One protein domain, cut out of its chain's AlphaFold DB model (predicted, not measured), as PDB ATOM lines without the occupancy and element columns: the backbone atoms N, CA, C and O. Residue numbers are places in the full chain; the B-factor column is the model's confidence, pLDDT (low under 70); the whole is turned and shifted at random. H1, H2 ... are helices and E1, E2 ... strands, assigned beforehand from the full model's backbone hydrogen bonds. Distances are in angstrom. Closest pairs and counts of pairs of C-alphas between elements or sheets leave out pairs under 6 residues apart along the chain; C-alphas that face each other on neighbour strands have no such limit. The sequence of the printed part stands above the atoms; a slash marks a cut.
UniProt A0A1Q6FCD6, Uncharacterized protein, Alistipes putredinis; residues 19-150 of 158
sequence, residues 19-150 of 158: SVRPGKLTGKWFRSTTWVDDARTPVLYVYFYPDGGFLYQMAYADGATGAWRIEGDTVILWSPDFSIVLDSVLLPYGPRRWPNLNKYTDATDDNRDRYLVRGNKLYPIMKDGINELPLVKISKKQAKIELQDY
ATOM      1  N   SER A  19     128.950 123.029  59.433       41.94
ATOM      2  CA  SER A  19     129.383 122.510  60.714       41.94
ATOM      3  C   SER A  19     128.102 122.140  61.446       41.94
ATOM      4  O   SER A  19     127.499 122.961  62.138       41.94
ATOM      5  N   VAL A  20     127.648 120.913  61.196       46.72
ATOM      6  CA  VAL A  20     126.606 120.183  61.896       46.72
ATOM      7  C   VAL A  20     126.877 120.454  63.354       46.72
ATOM      8  O   VAL A  20     127.911 120.011  63.820       46.72
ATOM      9  N   ARG A  21     126.053 121.256  64.041       51.12
ATOM     10  CA  ARG A  21     126.331 121.674  65.424       51.12
ATOM     11  C   ARG A  21     126.443 120.413  66.290       51.12
ATOM     12  O   ARG A  21     125.401 119.906  66.714       51.12
ATOM     13  N   PRO A  22     127.656 119.916  66.606       55.56
ATOM     14  CA  PRO A  22     127.797 118.636  67.291       55.56
ATOM     15  C   PRO A  22     127.252 118.759  68.723       55.56
ATOM     16  O   PRO A  22     126.711 117.817  69.300       55.56
ATOM     17  N   GLY A  23     127.267 119.984  69.266       62.97
ATOM     18  CA  GLY A  23     126.972 120.295  70.662       62.97
ATOM     19  C   GLY A  23     125.612 119.839  71.201       62.97
ATOM     20  O   GLY A  23     125.466 119.720  72.419       62.97
ATOM     21  N   LYS A  24     124.604 119.540  70.365       78.94
ATOM     22  CA  LYS A  24     123.329 119.024  70.897       78.94
ATOM     23  C   LYS A  24     123.434 117.568  71.357       78.94
ATOM     24  O   LYS A  24     122.723 117.223  72.299       78.94
ATOM     25  N   LEU A  25     124.297 116.743  70.771       89.94
ATOM     26  CA  LEU A  25     124.419 115.318  71.115       89.94
ATOM     27  C   LEU A  25     125.796 114.945  71.665       89.94
ATOM     28  O   LEU A  25     125.875 114.045  72.493       89.94
ATOM     29  N   THR A  26     126.847 115.673  71.286       91.94
ATOM     30  CA  THR A  26     128.222 115.436  71.740       91.94
ATOM     31  C   THR A  26     128.327 115.258  73.255       91.94
ATOM     32  O   THR A  26     127.833 116.075  74.037       91.94
ATOM     33  N   GLY A  27     128.997 114.180  73.664       91.44
ATOM     34  CA  GLY A  27     129.252 113.823  75.056       91.44
ATOM     35  C   GLY A  27     128.024 113.312  75.810       91.44
ATOM     36  O   GLY A  27     128.050 113.256  77.042       91.44
ATOM     37  N   LYS A  28     126.931 112.970  75.118       94.38
ATOM     38  CA  LYS A  28     125.688 112.507  75.751       94.38
ATOM     39  C   LYS A  28     125.476 111.017  75.530       94.38
ATOM     40  O   LYS A  28     125.690 110.501  74.438       94.38
ATOM     41  N   TRP A  29     125.009 110.372  76.593       95.94
ATOM     42  CA  TRP A  29     124.541 108.995  76.596       95.94
ATOM     43  C   TRP A  29     123.036 108.952  76.395       95.94
ATOM     44  O   TRP A  29     122.307 109.754  76.987       95.94
ATOM     45  N   PHE A  30     122.587 107.983  75.617       95.75
ATOM     46  CA  PHE A  30     121.192 107.639  75.415       95.75
ATOM     47  C   PHE A  30     121.005 106.143  75.608       95.75
ATOM     48  O   PHE A  30     121.929 105.363  75.385       95.75
ATOM     49  N   ARG A  31     119.806 105.755  76.026       93.12
ATOM     50  CA  ARG A  31     119.445 104.366  76.290       93.12
ATOM     51  C   ARG A  31     117.998 104.114  75.906       93.12
ATOM     52  O   ARG A  31     117.161 104.984  76.142       93.12
ATOM     53  N   SER A  32     117.685 102.944  75.366       90.62
ATOM     54  CA  SER A  32     116.304 102.546  75.095       90.62
ATOM     55  C   SER A  32     115.444 102.542  76.363       90.62
ATOM     56  O   SER A  32     115.917 102.326  77.486       90.62
ATOM     57  N   THR A  33     114.150 102.798  76.185       85.25
ATOM     58  CA  THR A  33     113.136 102.576  77.228       85.25
ATOM     59  C   THR A  33     112.613 101.145  77.238       85.25
ATOM     60  O   THR A  33     112.019 100.727  78.228       85.25
ATOM     61  N   THR A  34     112.817 100.407  76.145       80.50
ATOM     62  CA  THR A  34     112.522  98.980  76.038       80.50
ATOM     63  C   THR A  34     113.645  98.149  76.637       80.50
ATOM     64  O   THR A  34     114.822  98.533  76.582       80.50
ATOM     65  N   TRP A  35     113.263  96.989  77.160       74.50
ATOM     66  CA  TRP A  35     114.144  96.006  77.777       74.50
ATOM     67  C   TRP A  35     114.075  94.702  76.980       74.50
ATOM     68  O   TRP A  35     113.041  94.417  76.374       74.50
ATOM     69  N   VAL A  36     115.163  93.935  76.957       67.06
ATOM     70  CA  VAL A  36     115.126  92.556  76.473       67.06
ATOM     71  C   VAL A  36     114.656  91.652  77.604       67.06
ATOM     72  O   VAL A  36     115.224  91.691  78.698       67.06
ATOM     73  N   ASP A  37     113.637  90.842  77.313       61.72
ATOM     74  CA  ASP A  37     113.021  89.886  78.235       61.72
ATOM     75  C   ASP A  37     112.591  90.547  79.578       61.72
ATOM     76  O   ASP A  37     112.392  91.763  79.670       61.72
ATOM     77  N   ASP A  38     112.391  89.758  80.633       56.31
ATOM     78  CA  ASP A  38     112.067  90.211  81.998       56.31
ATOM     79  C   ASP A  38     113.298  90.717  82.789       56.31
ATOM     80  O   ASP A  38     113.185  91.186  83.926       56.31
ATOM     81  N   ALA A  39     114.485  90.680  82.172       54.09
ATOM     82  CA  ALA A  39     115.784  90.729  82.840       54.09
ATOM     83  C   ALA A  39     116.386  92.133  83.054       54.09
ATOM     84  O   ALA A  39     117.556  92.243  83.415       54.09
ATOM     85  N   ARG A  40     115.617  93.216  82.870       64.44
ATOM     86  CA  ARG A  40     116.079  94.612  83.073       64.44
ATOM     87  C   ARG A  40     117.328  95.001  82.256       64.44
ATOM     88  O   ARG A  40     118.039  95.922  82.645       64.44
ATOM     89  N   THR A  41     117.562  94.389  81.094       68.75
ATOM     90  CA  THR A  41     118.625  94.814  80.161       68.75
ATOM     91  C   THR A  41     118.046  95.725  79.082       68.75
ATOM     92  O   THR A  41     117.198  95.266  78.318       68.75
ATOM     93  N   PRO A  42     118.438  97.006  78.972       71.94
ATOM     94  CA  PRO A  42     117.972  97.855  77.883       71.94
ATOM     95  C   PRO A  42     118.427  97.298  76.541       71.94
ATOM     96  O   PRO A  42     119.543  96.801  76.414       71.94
ATOM     97  N   VAL A  43     117.571  97.420  75.531       80.56
ATOM     98  CA  VAL A  43     117.878  96.964  74.172       80.56
ATOM     99  C   VAL A  43     119.102  97.674  73.587       80.56
ATOM    100  O   VAL A  43     119.892  97.029  72.903       80.56
ATOM    101  N   LEU A  44     119.275  98.977  73.842       87.88
ATOM    102  CA  LEU A  44     120.312  99.781  73.195       87.88
ATOM    103  C   LEU A  44     120.870 100.882  74.102       87.88
ATOM    104  O   LEU A  44     120.104 101.620  74.723       87.88
ATOM    105  N   TYR A  45     122.189 101.068  74.067       91.12
ATOM    106  CA  TYR A  45     122.883 102.282  74.496       91.12
ATOM    107  C   TYR A  45     123.583 102.958  73.323       91.12
ATOM    108  O   TYR A  45     124.179 102.295  72.479       91.12
ATOM    109  N   VAL A  46     123.581 104.290  73.317       94.31
ATOM    110  CA  VAL A  46     124.324 105.100  72.347       94.31
ATOM    111  C   VAL A  46     125.075 106.208  73.071       94.31
ATOM    112  O   VAL A  46     124.497 106.935  73.880       94.31
ATOM    113  N   TYR A  47     126.353 106.377  72.754       94.81
ATOM    114  CA  TYR A  47     127.158 107.508  73.201       94.81
ATOM    115  C   TYR A  47     127.759 108.232  72.005       94.81
ATOM    116  O   TYR A  47     128.372 107.609  71.149       94.81
ATOM    117  N   PHE A  48     127.612 109.555  71.965       93.88
ATOM    118  CA  PHE A  48     128.174 110.388  70.904       93.88
ATOM    119  C   PHE A  48     129.509 110.980  71.359       93.88
ATOM    120  O   PHE A  48     129.535 111.881  72.206       93.88
ATOM    121  N   TYR A  49     130.617 110.493  70.806       90.25
ATOM    122  CA  TYR A  49     131.951 111.001  71.110       90.25
ATOM    123  C   TYR A  49     132.139 112.441  70.581       90.25
ATOM    124  O   TYR A  49     131.516 112.836  69.587       90.25
ATOM    125  N   PRO A  50     132.978 113.267  71.240       87.19
ATOM    126  CA  PRO A  50     133.275 114.629  70.781       87.19
ATOM    127  C   PRO A  50     133.981 114.741  69.431       87.19
ATOM    128  O   PRO A  50     133.891 115.789  68.800       87.19
ATOM    129  N   ASP A  51     134.645 113.681  68.984       86.81
ATOM    130  CA  ASP A  51     135.360 113.599  67.707       86.81
ATOM    131  C   ASP A  51     134.449 113.280  66.504       86.81
ATOM    132  O   ASP A  51     134.930 113.150  65.381       86.81
ATOM    133  N   GLY A  52     133.131 113.175  66.717       88.25
ATOM    134  CA  GLY A  52     132.172 112.792  65.675       88.25
ATOM    135  C   GLY A  52     131.978 111.280  65.537       88.25
ATOM    136  O   GLY A  52     131.210 110.846  64.675       88.25
ATOM    137  N   GLY A  53     132.616 110.483  66.398       91.94
ATOM    138  CA  GLY A  53     132.365 109.057  66.533       91.94
ATOM    139  C   GLY A  53     131.161 108.740  67.424       91.94
ATOM    140  O   GLY A  53     130.647 109.600  68.147       91.94
ATOM    141  N   PHE A  54     130.720 107.484  67.431       93.31
ATOM    142  CA  PHE A  54     129.778 106.980  68.435       93.31
ATOM    143  C   PHE A  54     130.167 105.594  68.965       93.31
ATOM    144  O   PHE A  54     130.844 104.829  68.282       93.31
ATOM    145  N   LEU A  55     129.692 105.275  70.169       91.50
ATOM    146  CA  LEU A  55     129.562 103.912  70.685       91.50
ATOM    147  C   LEU A  55     128.092 103.519  70.607       91.50
ATOM    148  O   LEU A  55     127.223 104.302  70.995       91.50
ATOM    149  N   TYR A  56     127.827 102.312  70.137       89.94
ATOM    150  CA  TYR A  56     126.490 101.776  69.967       89.94
ATOM    151  C   TYR A  56     126.463 100.355  70.505       89.94
ATOM    152  O   TYR A  56     127.030  99.449  69.907       89.94
ATOM    153  N   GLN A  57     125.847 100.161  71.663       85.44
ATOM    154  CA  GLN A  57     125.838  98.875  72.342       85.44
ATOM    155  C   GLN A  57     124.424  98.322  72.368       85.44
ATOM    156  O   GLN A  57     123.595  98.764  73.166       85.44
ATOM    157  N   MET A  58     124.160  97.353  71.499       80.44
ATOM    158  CA  MET A  58     122.904  96.617  71.502       80.44
ATOM    159  C   MET A  58     123.029  95.357  72.363       80.44
ATOM    160  O   MET A  58     124.108  94.768  72.482       80.44
ATOM    161  N   ALA A  59     121.934  94.956  72.997       74.50
ATOM    162  CA  ALA A  59     121.875  93.713  73.750       74.50
ATOM    163  C   ALA A  59     122.051  92.498  72.826       74.50
ATOM    164  O   ALA A  59     121.442  92.431  71.762       74.50
ATOM    165  N   TYR A  60     122.869  91.535  73.269       68.94
ATOM    166  CA  TYR A  60     123.192  90.293  72.547       68.94
ATOM    167  C   TYR A  60     123.877  90.478  71.183       68.94
ATOM    168  O   TYR A  60     123.890  89.545  70.386       68.94
ATOM    169  N   ALA A  61     124.463  91.650  70.931       72.44
ATOM    170  CA  ALA A  61     125.227  91.948  69.728       72.44
ATOM    171  C   ALA A  61     126.636  92.446  70.080       72.44
ATOM    172  O   ALA A  61     126.877  92.935  71.188       72.44
ATOM    173  N   ASP A  62     127.535  92.393  69.101       68.88
ATOM    174  CA  ASP A  62     128.947  92.779  69.224       68.88
ATOM    175  C   ASP A  62     129.165  94.302  69.365       68.88
ATOM    176  O   ASP A  62     130.288  94.792  69.399       68.88
ATOM    177  N   GLY A  63     128.088  95.081  69.494       76.94
ATOM    178  CA  GLY A  63     128.165  96.536  69.475       76.94
ATOM    179  C   GLY A  63     128.680  97.066  68.133       76.94
ATOM    180  O   GLY A  63     128.970  96.325  67.199       76.94
ATOM    181  N   ALA A  64     128.736  98.384  68.008       84.81
ATOM    182  CA  ALA A  64     129.208  99.052  66.810       84.81
ATOM    183  C   ALA A  64     129.851 100.388  67.168       84.81
ATOM    184  O   ALA A  64     129.447 101.088  68.107       84.81
ATOM    185  N   THR A  65     130.834 100.768  66.364       89.19
ATOM    186  CA  THR A  65     131.349 102.136  66.345       89.19
ATOM    187  C   THR A  65     131.317 102.669  64.928       89.19
ATOM    188  O   THR A  65     131.287 101.925  63.949       89.19
ATOM    189  N   GLY A  66     131.272 103.981  64.802       90.31
ATOM    190  CA  GLY A  66     131.138 104.615  63.508       90.31
ATOM    191  C   GLY A  66     131.108 106.114  63.663       90.31
ATOM    192  O   GLY A  66     131.541 106.636  64.690       90.31
ATOM    193  N   ALA A  67     130.578 106.803  62.664       92.19
ATOM    194  CA  ALA A  67     130.428 108.244  62.726       92.19
ATOM    195  C   ALA A  67     128.972 108.664  62.528       92.19
ATOM    196  O   ALA A  67     128.111 107.884  62.111       92.19
ATOM    197  N   TRP A  68     128.677 109.890  62.941       93.75
ATOM    198  CA  TRP A  68     127.320 110.414  62.951       93.75
ATOM    199  C   TRP A  68     127.273 111.857  62.469       93.75
ATOM    200  O   TRP A  68     128.254 112.600  62.499       93.75
ATOM    201  N   ARG A  69     126.090 112.267  62.015       90.88
ATOM    202  CA  ARG A  69     125.792 113.648  61.638       90.88
ATOM    203  C   ARG A  69     124.340 113.970  61.932       90.88
ATOM    204  O   ARG A  69     123.521 113.073  62.089       90.88
ATOM    205  N   ILE A  70     124.028 115.257  61.988       90.69
ATOM    206  CA  ILE A  70     122.666 115.760  62.136       90.69
ATOM    207  C   ILE A  70     122.270 116.439  60.826       90.69
ATOM    208  O   ILE A  70     122.975 117.327  60.345       90.69
ATOM    209  N   GLU A  71     121.132 116.033  60.279       91.12
ATOM    210  CA  GLU A  71     120.458 116.653  59.144       91.12
ATOM    211  C   GLU A  71     119.094 117.158  59.619       91.12
ATOM    212  O   GLU A  71     118.216 116.373  59.973       91.12
ATOM    213  N   GLY A  72     118.926 118.481  59.694       91.56
ATOM    214  CA  GLY A  72     117.730 119.075  60.291       91.56
ATOM    215  C   GLY A  72     117.574 118.671  61.760       91.56
ATOM    216  O   GLY A  72     118.418 118.998  62.597       91.56
ATOM    217  N   ASP A  73     116.488 117.972  62.079       93.19
ATOM    218  CA  ASP A  73     116.205 117.407  63.399       93.19
ATOM    219  C   ASP A  73     116.530 115.910  63.502       93.19
ATOM    220  O   ASP A  73     116.287 115.311  64.545       93.19
ATOM    221  N   THR A  74     117.117 115.309  62.470       93.69
ATOM    222  CA  THR A  74     117.423 113.878  62.416       93.69
ATOM    223  C   THR A  74     118.911 113.640  62.632       93.69
ATOM    224  O   THR A  74     119.747 114.253  61.974       93.69
ATOM    225  N   VAL A  75     119.270 112.739  63.546       95.00
ATOM    226  CA  VAL A  75     120.629 112.203  63.650       95.00
ATOM    227  C   VAL A  75     120.728 110.924  62.826       95.00
ATOM    228  O   VAL A  75     119.861 110.056  62.907       95.00
ATOM    229  N   ILE A  76     121.783 110.831  62.024       93.94
ATOM    230  CA  ILE A  76     122.086 109.702  61.147       93.94
ATOM    231  C   ILE A  76     123.413 109.101  61.602       93.94
ATOM    232  O   ILE A  76     124.405 109.823  61.710       93.94
ATOM    233  N   LEU A  77     123.420 107.797  61.860       93.62
ATOM    234  CA  LEU A  77     124.573 107.021  62.301       93.62
ATOM    235  C   LEU A  77     124.974 106.059  61.183       93.62
ATOM    236  O   LEU A  77     124.117 105.391  60.603       93.62
ATOM    237  N   TRP A  78     126.267 105.965  60.893       90.69
ATOM    238  CA  TRP A  78     126.812 104.971  59.971       90.69
ATOM    239  C   TRP A  78     127.967 104.222  60.625       90.69
ATOM    240  O   TRP A  78     128.868 104.832  61.200       90.69
ATOM    241  N   SER A  79     127.955 102.901  60.496       87.38
ATOM    242  CA  SER A  79     129.024 102.011  60.942       87.38
ATOM    243  C   SER A  79     129.247 100.931  59.883       87.38
ATOM    244  O   SER A  79     128.272 100.498  59.266       87.38
ATOM    245  N   PRO A  80     130.494 100.486  59.648       82.94
ATOM    246  CA  PRO A  80     130.746  99.279  58.862       82.94
ATOM    247  C   PRO A  80     130.151  98.021  59.515       82.94
ATOM    248  O   PRO A  80     129.840  97.069  58.804       82.94
ATOM    249  N   ASP A  81     129.952  98.040  60.836       79.62
ATOM    250  CA  ASP A  81     129.400  96.928  61.612       79.62
ATOM    251  C   ASP A  81     127.871  96.882  61.531       79.62
ATOM    252  O   ASP A  81     127.267  95.863  61.856       79.62
ATOM    253  N   PHE A  82     127.224  97.971  61.087       82.62
ATOM    254  CA  PHE A  82     125.793  97.969  60.810       82.62
ATOM    255  C   PHE A  82     125.517  97.064  59.620       82.62
ATOM    256  O   PHE A  82     125.803  97.386  58.468       82.62
ATOM    257  N   SER A  83     124.911  95.927  59.913       66.38
ATOM    258  CA  SER A  83     124.527  94.951  58.916       66.38
ATOM    259  C   SER A  83     123.107  94.477  59.167       66.38
ATOM    260  O   SER A  83     122.712  94.226  60.307       66.38
ATOM    261  N   ILE A  84     122.353  94.299  58.087       56.25
ATOM    262  CA  ILE A  84     121.126  93.505  58.092       56.25
ATOM    263  C   ILE A  84     121.551  92.056  57.850       56.25
ATOM    264  O   ILE A  84     121.361  91.524  56.759       56.25
ATOM    265  N   VAL A  85     122.219  91.425  58.820       49.59
ATOM    266  CA  VAL A  85     122.506  89.992  58.694       49.59
ATOM    267  C   VAL A  85     121.243  89.252  59.107       49.59
ATOM    268  O   VAL A  85     120.941  89.058  60.282       49.59
ATOM    269  N   LEU A  86     120.481  88.864  58.087       47.69
ATOM    270  CA  LEU A  86     119.326  87.973  58.170       47.69
ATOM    271  C   LEU A  86     119.746  86.499  58.309       47.69
ATOM    272  O   LEU A  86     118.936  85.614  58.058       47.69
ATOM    273  N   ASP A  87     120.988  86.218  58.715       40.84
ATOM    274  CA  ASP A  87     121.366  84.866  59.103       40.84
ATOM    275  C   ASP A  87     120.892  84.621  60.527       40.84
ATOM    276  O   ASP A  87     121.379  85.211  61.494       40.84
ATOM    277  N   SER A  88     119.919  83.723  60.641       43.97
ATOM    278  CA  SER A  88     119.557  83.062  61.883       43.97
ATOM    279  C   SER A  88     120.772  82.291  62.399       43.97
ATOM    280  O   SER A  88     120.915  81.092  62.152       43.97
ATOM    281  N   VAL A  89     121.680  82.962  63.101       42.00
ATOM    282  CA  VAL A  89     122.679  82.260  63.897       42.00
ATOM    283  C   VAL A  89     121.908  81.538  64.993       42.00
ATOM    284  O   VAL A  89     121.234  82.155  65.819       42.00
ATOM    285  N   LEU A  90     121.970  80.206  64.967       39.91
ATOM    286  CA  LEU A  90     121.578  79.354  66.082       39.91
ATOM    287  C   LEU A  90     122.480  79.707  67.268       39.91
ATOM    288  O   LEU A  90     123.538  79.115  67.465       39.91
ATOM    289  N   LEU A  91     122.077  80.711  68.044       43.41
ATOM    290  CA  LEU A  91     122.663  80.962  69.349       43.41
ATOM    291  C   LEU A  91     122.451  79.705  70.214       43.41
ATOM    292  O   LEU A  91     121.435  79.019  70.056       43.41
ATOM    293  N   PRO A  92     123.343  79.412  71.178       40.25
ATOM    294  CA  PRO A  92     123.238  78.246  72.070       40.25
ATOM    295  C   PRO A  92     121.945  78.189  72.917       40.25
ATOM    296  O   PRO A  92     121.730  77.229  73.648       40.25
ATOM    297  N   TYR A  93     121.065  79.188  72.793       39.94
ATOM    298  CA  TYR A  93     119.761  79.299  73.448       39.94
ATOM    299  C   TYR A  93     118.560  79.135  72.488       39.94
ATOM    300  O   TYR A  93     117.440  79.493  72.845       39.94
ATOM    301  N   GLY A  94     118.772  78.596  71.281       38.16
ATOM    302  CA  GLY A  94     117.722  78.338  70.286       38.16
ATOM    303  C   GLY A  94     117.541  79.470  69.263       38.16
ATOM    304  O   GLY A  94     118.193  80.511  69.367       38.16
ATOM    305  N   PRO A  95     116.677  79.280  68.244       40.72
ATOM    306  CA  PRO A  95     116.440  80.270  67.198       40.72
ATOM    307  C   PRO A  95     115.748  81.500  67.795       40.72
ATOM    308  O   PRO A  95     114.523  81.562  67.899       40.72
ATOM    309  N   ARG A  96     116.530  82.498  68.216       45.44
ATOM    310  CA  ARG A  96     115.979  83.812  68.542       45.44
ATOM    311  C   ARG A  96     115.547  84.465  67.230       45.44
ATOM    312  O   ARG A  96     116.290  84.509  66.259       45.44
ATOM    313  N   ARG A  97     114.315  84.973  67.210       42.56
ATOM    314  CA  ARG A  97     113.664  85.621  66.055       42.56
ATOM    315  C   ARG A  97     114.221  87.015  65.731       42.56
ATOM    316  O   ARG A  97     113.638  87.725  64.918       42.56
ATOM    317  N   TRP A  98     115.291  87.414  66.407       43.09
ATOM    318  CA  TRP A  98     115.954  88.687  66.204       43.09
ATOM    319  C   TRP A  98     117.048  88.446  65.166       43.09
ATOM    320  O   TRP A  98     117.948  87.653  65.444       43.09
ATOM    321  N   PRO A  99     116.965  89.047  63.966       45.00
ATOM    322  CA  PRO A  99     118.079  88.985  63.032       45.00
ATOM    323  C   PRO A  99     119.317  89.566  63.728       45.00
ATOM    324  O   PRO A  99     119.169  90.375  64.649       45.00
ATOM    325  N   ASN A 100     120.517  89.156  63.310       48.44
ATOM    326  CA  ASN A 100     121.783  89.741  63.758       48.44
ATOM    327  C   ASN A 100     121.868  91.184  63.249       48.44
ATOM    328  O   ASN A 100     122.540  91.517  62.271       48.44
ATOM    329  N   LEU A 101     121.074  92.035  63.881       59.59
ATOM    330  CA  LEU A 101     120.916  93.429  63.576       59.59
ATOM    331  C   LEU A 101     121.874  94.163  64.490       59.59
ATOM    332  O   LEU A 101     121.554  94.458  65.628       59.59
ATOM    333  N   ASN A 102     123.028  94.555  63.979       69.38
ATOM    334  CA  ASN A 102     123.839  95.555  64.674       69.38
ATOM    335  C   ASN A 102     123.226  96.969  64.560       69.38
ATOM    336  O   ASN A 102     123.870  97.949  64.919       69.38
ATOM    337  N   LYS A 103     121.986  97.090  64.056       77.88
ATOM    338  CA  LYS A 103     121.244  98.335  63.830       77.88
ATOM    339  C   LYS A 103     119.837  98.251  64.435       77.88
ATOM    340  O   LYS A 103     119.254  97.174  64.462       77.88
ATOM    341  N   TYR A 104     119.262  99.359  64.890       82.88
ATOM    342  CA  TYR A 104     117.946  99.346  65.552       82.88
ATOM    343  C   TYR A 104     116.818  99.873  64.668       82.88
ATOM    344  O   TYR A 104     115.650  99.616  64.950       82.88
ATOM    345  N   THR A 105     117.145 100.585  63.590       86.12
ATOM    346  CA  THR A 105     116.158 101.238  62.725       86.12
ATOM    347  C   THR A 105     116.184 100.694  61.301       86.12
ATOM    348  O   THR A 105     117.225 100.281  60.787       86.12
ATOM    349  N   ASP A 106     115.034 100.696  60.628       82.12
ATOM    350  CA  ASP A 106     114.857 100.158  59.273       82.12
ATOM    351  C   ASP A 106     114.253 101.167  58.279       82.12
ATOM    352  O   ASP A 106     113.782 100.767  57.218       82.12
ATOM    353  N   ALA A 107     114.328 102.474  58.580       78.31
ATOM    354  CA  ALA A 107     113.801 103.567  57.744       78.31
ATOM    355  C   ALA A 107     114.154 103.479  56.252       78.31
ATOM    356  O   ALA A 107     113.385 103.925  55.402       78.31
ATOM    357  N   THR A 108     115.335 102.960  55.929       74.50
ATOM    358  CA  THR A 108     115.814 102.790  54.558       74.50
ATOM    359  C   THR A 108     116.567 101.477  54.426       74.50
ATOM    360  O   THR A 108     117.120 100.961  55.400       74.50
ATOM    361  N   ASP A 109     116.670 100.985  53.192       73.12
ATOM    362  CA  ASP A 109     117.439  99.782  52.846       73.12
ATOM    363  C   ASP A 109     118.968 100.023  52.866       73.12
ATOM    364  O   ASP A 109     119.739  99.235  52.326       73.12
ATOM    365  N   ASP A 110     119.425 101.120  53.486       76.94
ATOM    366  CA  ASP A 110     120.841 101.364  53.745       76.94
ATOM    367  C   ASP A 110     121.237 100.924  55.167       76.94
ATOM    368  O   ASP A 110     120.418 100.781  56.080       76.94
ATOM    369  N   ASN A 111     122.533 100.694  55.363       78.50
ATOM    370  CA  ASN A 111     123.105 100.286  56.648       78.50
ATOM    371  C   ASN A 111     123.303 101.488  57.586       78.50
ATOM    372  O   ASN A 111     124.371 101.664  58.170       78.50
ATOM    373  N   ARG A 112     122.309 102.375  57.687       88.12
ATOM    374  CA  ARG A 112     122.366 103.552  58.559       88.12
ATOM    375  C   ARG A 112     121.195 103.579  59.512       88.12
ATOM    376  O   ARG A 112     120.059 103.311  59.129       88.12
ATOM    377  N   ASP A 113     121.492 104.017  60.724       91.50
ATOM    378  CA  ASP A 113     120.490 104.215  61.752       91.50
ATOM    379  C   ASP A 113     120.048 105.673  61.821       91.50
ATOM    380  O   ASP A 113     120.864 106.586  61.662       91.50
ATOM    381  N   ARG A 114     118.750 105.907  62.037       93.62
ATOM    382  CA  ARG A 114     118.163 107.253  62.001       93.62
ATOM    383  C   ARG A 114     117.261 107.507  63.188       93.62
ATOM    384  O   ARG A 114     116.345 106.739  63.463       93.62
ATOM    385  N   TYR A 115     117.468 108.651  63.833       95.81
ATOM    386  CA  TYR A 115     116.639 109.066  64.954       95.81
ATOM    387  C   TYR A 115     116.233 110.525  64.842       95.81
ATOM    388  O   TYR A 115     117.061 111.404  64.619       95.81
ATOM    389  N   LEU A 116     114.965 110.796  65.106       96.25
ATOM    390  CA  LEU A 116     114.450 112.141  65.265       96.25
ATOM    391  C   LEU A 116     114.811 112.689  66.657       96.25
ATOM    392  O   LEU A 116     114.471 112.112  67.692       96.25
ATOM    393  N   VAL A 117     115.484 113.835  66.700       95.25
ATOM    394  CA  VAL A 117     116.000 114.466  67.918       95.25
ATOM    395  C   VAL A 117     114.987 115.457  68.492       95.25
ATOM    396  O   VAL A 117     114.891 116.607  68.052       95.25
ATOM    397  N   ARG A 118     114.316 115.086  69.587       93.50
ATOM    398  CA  ARG A 118     113.373 115.965  70.305       93.50
ATOM    399  C   ARG A 118     113.772 116.116  71.771       93.50
ATOM    400  O   ARG A 118     113.655 115.195  72.572       93.50
ATOM    401  N   GLY A 119     114.249 117.306  72.139       89.62
ATOM    402  CA  GLY A 119     114.729 117.586  73.496       89.62
ATOM    403  C   GLY A 119     115.855 116.634  73.925       89.62
ATOM    404  O   GLY A 119     116.907 116.595  73.291       89.62
ATOM    405  N   ASN A 120     115.614 115.876  74.998       92.06
ATOM    406  CA  ASN A 120     116.526 114.863  75.551       92.06
ATOM    407  C   ASN A 120     116.186 113.430  75.089       92.06
ATOM    408  O   ASN A 120     116.526 112.467  75.779       92.06
ATOM    409  N   LYS A 121     115.485 113.288  73.960       95.25
ATOM    410  CA  LYS A 121     115.036 112.009  73.409       95.25
ATOM    411  C   LYS A 121     115.446 111.849  71.948       95.25
ATOM    412  O   LYS A 121     115.471 112.831  71.199       95.25
ATOM    413  N   LEU A 122     115.722 110.607  71.567       96.44
ATOM    414  CA  LEU A 122     115.961 110.172  70.193       96.44
ATOM    415  C   LEU A 122     114.854 109.194  69.811       96.44
ATOM    416  O   LEU A 122     114.761 108.122  70.396       96.44
ATOM    417  N   TYR A 123     113.995 109.574  68.877       95.25
ATOM    418  CA  TYR A 123     112.891 108.733  68.427       95.25
ATOM    419  C   TYR A 123     113.338 107.933  67.200       95.25
ATOM    420  O   TYR A 123     113.707 108.563  66.207       95.25
ATOM    421  N   PRO A 124     113.354 106.592  67.252       94.00
ATOM    422  CA  PRO A 124     113.747 105.762  66.117       94.00
ATOM    423  C   PRO A 124     112.853 106.047  64.912       94.00
ATOM    424  O   PRO A 124     111.633 106.128  65.054       94.00
ATOM    425  N   ILE A 125     113.449 106.214  63.738       93.12
ATOM    426  CA  ILE A 125     112.704 106.327  62.484       93.12
ATOM    427  C   ILE A 125     112.710 104.942  61.842       93.12
ATOM    428  O   ILE A 125     113.764 104.441  61.472       93.12
ATOM    429  N   MET A 126     111.543 104.325  61.738       88.00
ATOM    430  CA  MET A 126     111.318 103.012  61.139       88.00
ATOM    431  C   MET A 126     110.767 103.174  59.718       88.00
ATOM    432  O   MET A 126     110.410 104.279  59.296       88.00
ATOM    433  N   LYS A 127     110.681 102.077  58.967       85.81
ATOM    434  CA  LYS A 127     110.117 102.063  57.608       85.81
ATOM    435  C   LYS A 127     108.654 102.515  57.565       85.81
ATOM    436  O   LYS A 127     108.221 103.111  56.582       85.81
ATOM    437  N   ASP A 128     107.899 102.222  58.619       86.69
ATOM    438  CA  ASP A 128     106.474 102.524  58.765       86.69
ATOM    439  C   ASP A 128     106.187 103.839  59.513       86.69
ATOM    440  O   ASP A 128     105.035 104.272  59.571       86.69
ATOM    441  N   GLY A 129     107.212 104.521  60.035       91.00
ATOM    442  CA  GLY A 129     107.064 105.815  60.694       91.00
ATOM    443  C   GLY A 129     107.998 106.019  61.883       91.00
ATOM    444  O   GLY A 129     108.999 105.335  62.057       91.00
ATOM    445  N   ILE A 130     107.693 107.014  62.715       93.00
ATOM    446  CA  ILE A 130     108.475 107.300  63.923       93.00
ATOM    447  C   ILE A 130     107.994 106.381  65.049       93.00
ATOM    448  O   ILE A 130     106.825 106.426  65.421       93.00
ATOM    449  N   ASN A 131     108.904 105.605  65.638       88.06
ATOM    450  CA  ASN A 131     108.610 104.790  66.810       88.06
ATOM    451  C   ASN A 131     108.453 105.682  68.052       88.06
ATOM    452  O   ASN A 131     109.321 106.502  68.364       88.06
ATOM    453  N   GLU A 132     107.349 105.513  68.780       89.56
ATOM    454  CA  GLU A 132     107.024 106.307  69.968       89.56
ATOM    455  C   GLU A 132     107.850 105.944  71.208       89.56
ATOM    456  O   GLU A 132     107.825 106.698  72.183       89.56
ATOM    457  N   LEU A 133     108.594 104.831  71.175       89.81
ATOM    458  CA  LEU A 133     109.501 104.384  72.233       89.81
ATOM    459  C   LEU A 133     110.910 104.946  71.979       89.81
ATOM    460  O   LEU A 133     111.656 104.411  71.158       89.81
ATOM    461  N   PRO A 134     111.303 106.045  72.649       94.00
ATOM    462  CA  PRO A 134     112.538 106.737  72.335       94.00
ATOM    463  C   PRO A 134     113.732 106.123  73.067       94.00
ATOM    464  O   PRO A 134     113.602 105.458  74.097       94.00
ATOM    465  N   LEU A 135     114.927 106.504  72.632       95.50
ATOM    466  CA  LEU A 135     116.091 106.502  73.502       95.50
ATOM    467  C   LEU A 135     116.054 107.758  74.379       95.50
ATOM    468  O   LEU A 135     115.874 108.877  73.888       95.50
ATOM    469  N   VAL A 136     116.236 107.587  75.683       95.81
ATOM    470  CA  VAL A 136     116.253 108.670  76.670       95.81
ATOM    471  C   VAL A 136     117.679 109.003  77.069       95.81
ATOM    472  O   VAL A 136     118.509 108.112  77.242       95.81
ATOM    473  N   LYS A 137     117.973 110.296  77.227       95.88
ATOM    474  CA  LYS A 137     119.274 110.739  77.729       95.88
ATOM    475  C   LYS A 137     119.496 110.223  79.153       95.88
ATOM    476  O   LYS A 137     118.667 110.470  80.026       95.88
ATOM    477  N   ILE A 138     120.653 109.617  79.397       94.75
ATOM    478  CA  ILE A 138     121.095 109.179  80.727       94.75
ATOM    479  C   ILE A 138     122.410 109.859  81.123       94.75
ATOM    480  O   ILE A 138     123.092 110.488  80.306       94.75
ATOM    481  N   SER A 139     122.765 109.782  82.406       94.00
ATOM    482  CA  SER A 139     124.054 110.289  82.889       94.00
ATOM    483  C   SER A 139     125.187 109.299  82.595       94.00
ATOM    484  O   SER A 139     124.966 108.092  82.571       94.00
ATOM    485  N   LYS A 140     126.430 109.789  82.461       90.06
ATOM    486  CA  LYS A 140     127.620 108.920  82.347       90.06
ATOM    487  C   LYS A 140     127.755 107.972  83.548       90.06
ATOM    488  O   LYS A 140     128.171 106.835  83.375       90.06
ATOM    489  N   LYS A 141     127.392 108.430  84.756       90.31
ATOM    490  CA  LYS A 141     127.400 107.601  85.974       90.31
ATOM    491  C   LYS A 141     126.426 106.428  85.846       90.31
ATOM    492  O   LYS A 141     126.805 105.305  86.141       90.31
ATOM    493  N   GLN A 142     125.207 106.698  85.382       89.69
ATOM    494  CA  GLN A 142     124.195 105.667  85.158       89.69
ATOM    495  C   GLN A 142     124.633 104.684  84.068       89.69
ATOM    496  O   GLN A 142     124.608 103.489  84.311       89.69
ATOM    497  N   ALA A 143     125.122 105.183  82.927       87.25
ATOM    498  CA  ALA A 143     125.639 104.334  81.854       87.25
ATOM    499  C   ALA A 143     126.748 103.391  82.348       87.25
ATOM    500  O   ALA A 143     126.722 102.211  82.038       87.25
ATOM    501  N   LYS A 144     127.694 103.886  83.161       84.19
ATOM    502  CA  LYS A 144     128.764 103.053  83.731       84.19
ATOM    503  C   LYS A 144     128.240 101.926  84.622       84.19
ATOM    504  O   LYS A 144     128.740 100.821  84.503       84.19
ATOM    505  N   ILE A 145     127.264 102.205  85.488       83.31
ATOM    506  CA  ILE A 145     126.662 101.188  86.367       83.31
ATOM    507  C   ILE A 145     125.951 100.133  85.513       83.31
ATOM    508  O   ILE A 145     126.258  98.950  85.606       83.31
ATOM    509  N   GLU A 146     125.064 100.572  84.615       82.38
ATOM    510  CA  GLU A 146     124.238  99.653  83.828       82.38
ATOM    511  C   GLU A 146     125.047  98.860  82.775       82.38
ATOM    512  O   GLU A 146     124.633  97.770  82.392       82.38
ATOM    513  N   LEU A 147     126.201  99.362  82.318       77.31
ATOM    514  CA  LEU A 147     127.130  98.627  81.441       77.31
ATOM    515  C   LEU A 147     128.129  97.743  82.211       77.31
ATOM    516  O   LEU A 147     128.741  96.872  81.604       77.31
ATOM    517  N   GLN A 148     128.337  97.968  83.513       71.50
ATOM    518  CA  GLN A 148     129.220  97.140  84.346       71.50
ATOM    519  C   GLN A 148     128.495  95.893  84.868       71.50
ATOM    520  O   GLN A 148     129.090  94.818  84.917       71.50
ATOM    521  N   ASP A 149     127.214  96.032  85.221       61.09
ATOM    522  CA  ASP A 149     126.372  94.935  85.723       61.09
ATOM    523  C   ASP A 149     125.947  93.953  84.619       61.09
ATOM    524  O   ASP A 149     125.552  92.820  84.895       61.09
ATOM    525  N   TYR A 150     126.056  94.372  83.360       59.31
ATOM    526  CA  TYR A 150     125.761  93.556  82.193       59.31
ATOM    527  C   TYR A 150     127.003  93.528  81.315       59.31
ATOM    528  O   TYR A 150     127.249  94.512  80.620       59.31
TER     529      TYR A 150
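What this domain is: This is residues 19 to 150 of the 158 residues of an uncharacterized protein of Alistipes putredinis (UniProt A0A1Q6FCD6). Eight antiparallel strands ring a closed barrel, and the helix H1 packs slantwise on its outside. A long loop, residues 79 to 111, reaches to 25 A from the mean of the C-alphas. The printed part has 132 residues, under half in named elements, ordered E1 to E8, then H1; the class is mostly strand. It is compact, with a radius of gyration of the C-alphas of 14.4 A and spans of 46, 35 and 27 A.

Where its parts are: E1 is residues 29 to 32, beginning at C-alpha 29 (124.541, 108.995, 76.596). E2 is 44 to 48, E3 53 to 58 at 16.4 A, E4 64 to 71 at 21.1 A, E5 74 to 78, E6 112 to 118 at 19.3 A, E7 121 to 126 at 15.7 A and E8 135 to 138. H1, residues 140 to 148, is 12.1 A long and ends at C-alpha 148 (129.220, 97.140, 84.346).

How they stand to each other: E1 to E8 form a meander, each strand the antiparallel neighbour of the one before. Across the neighbour strands E2 and E3, N 45 and O 57 are within hydrogen-bond range at 2.8 A. E4 bends by 52 degrees at residue 67, pairing with E3, N 56 to O 64 at 2.9 A, and then with E5, N 69 to O 76 at 3.0 A. E8 and E1 close the ring, with N 136 and O 31 2.8 A apart. H1 is on the barrel, outside it, at a height over the sheet of 10.2 A, over E1 and only just over E2, with 3 C-alphas. Its line and that of E1 stand at 47 degrees on the local plane, and their closest C-alphas, Trp 29 and Lys 140, are 6.5 A apart. In H1 every O i to N i+4 pair is within hydrogen-bond range.

The domain as a whole: The C-alphas farthest apart, Ser 19 and Gly 94, are 46.7 A apart. The printed part has no cut. The links E1 to E2 and E5 to E6 are long. Mean pLDDT of the printed part is 78.7; residues 83 to 102 are among those under 70.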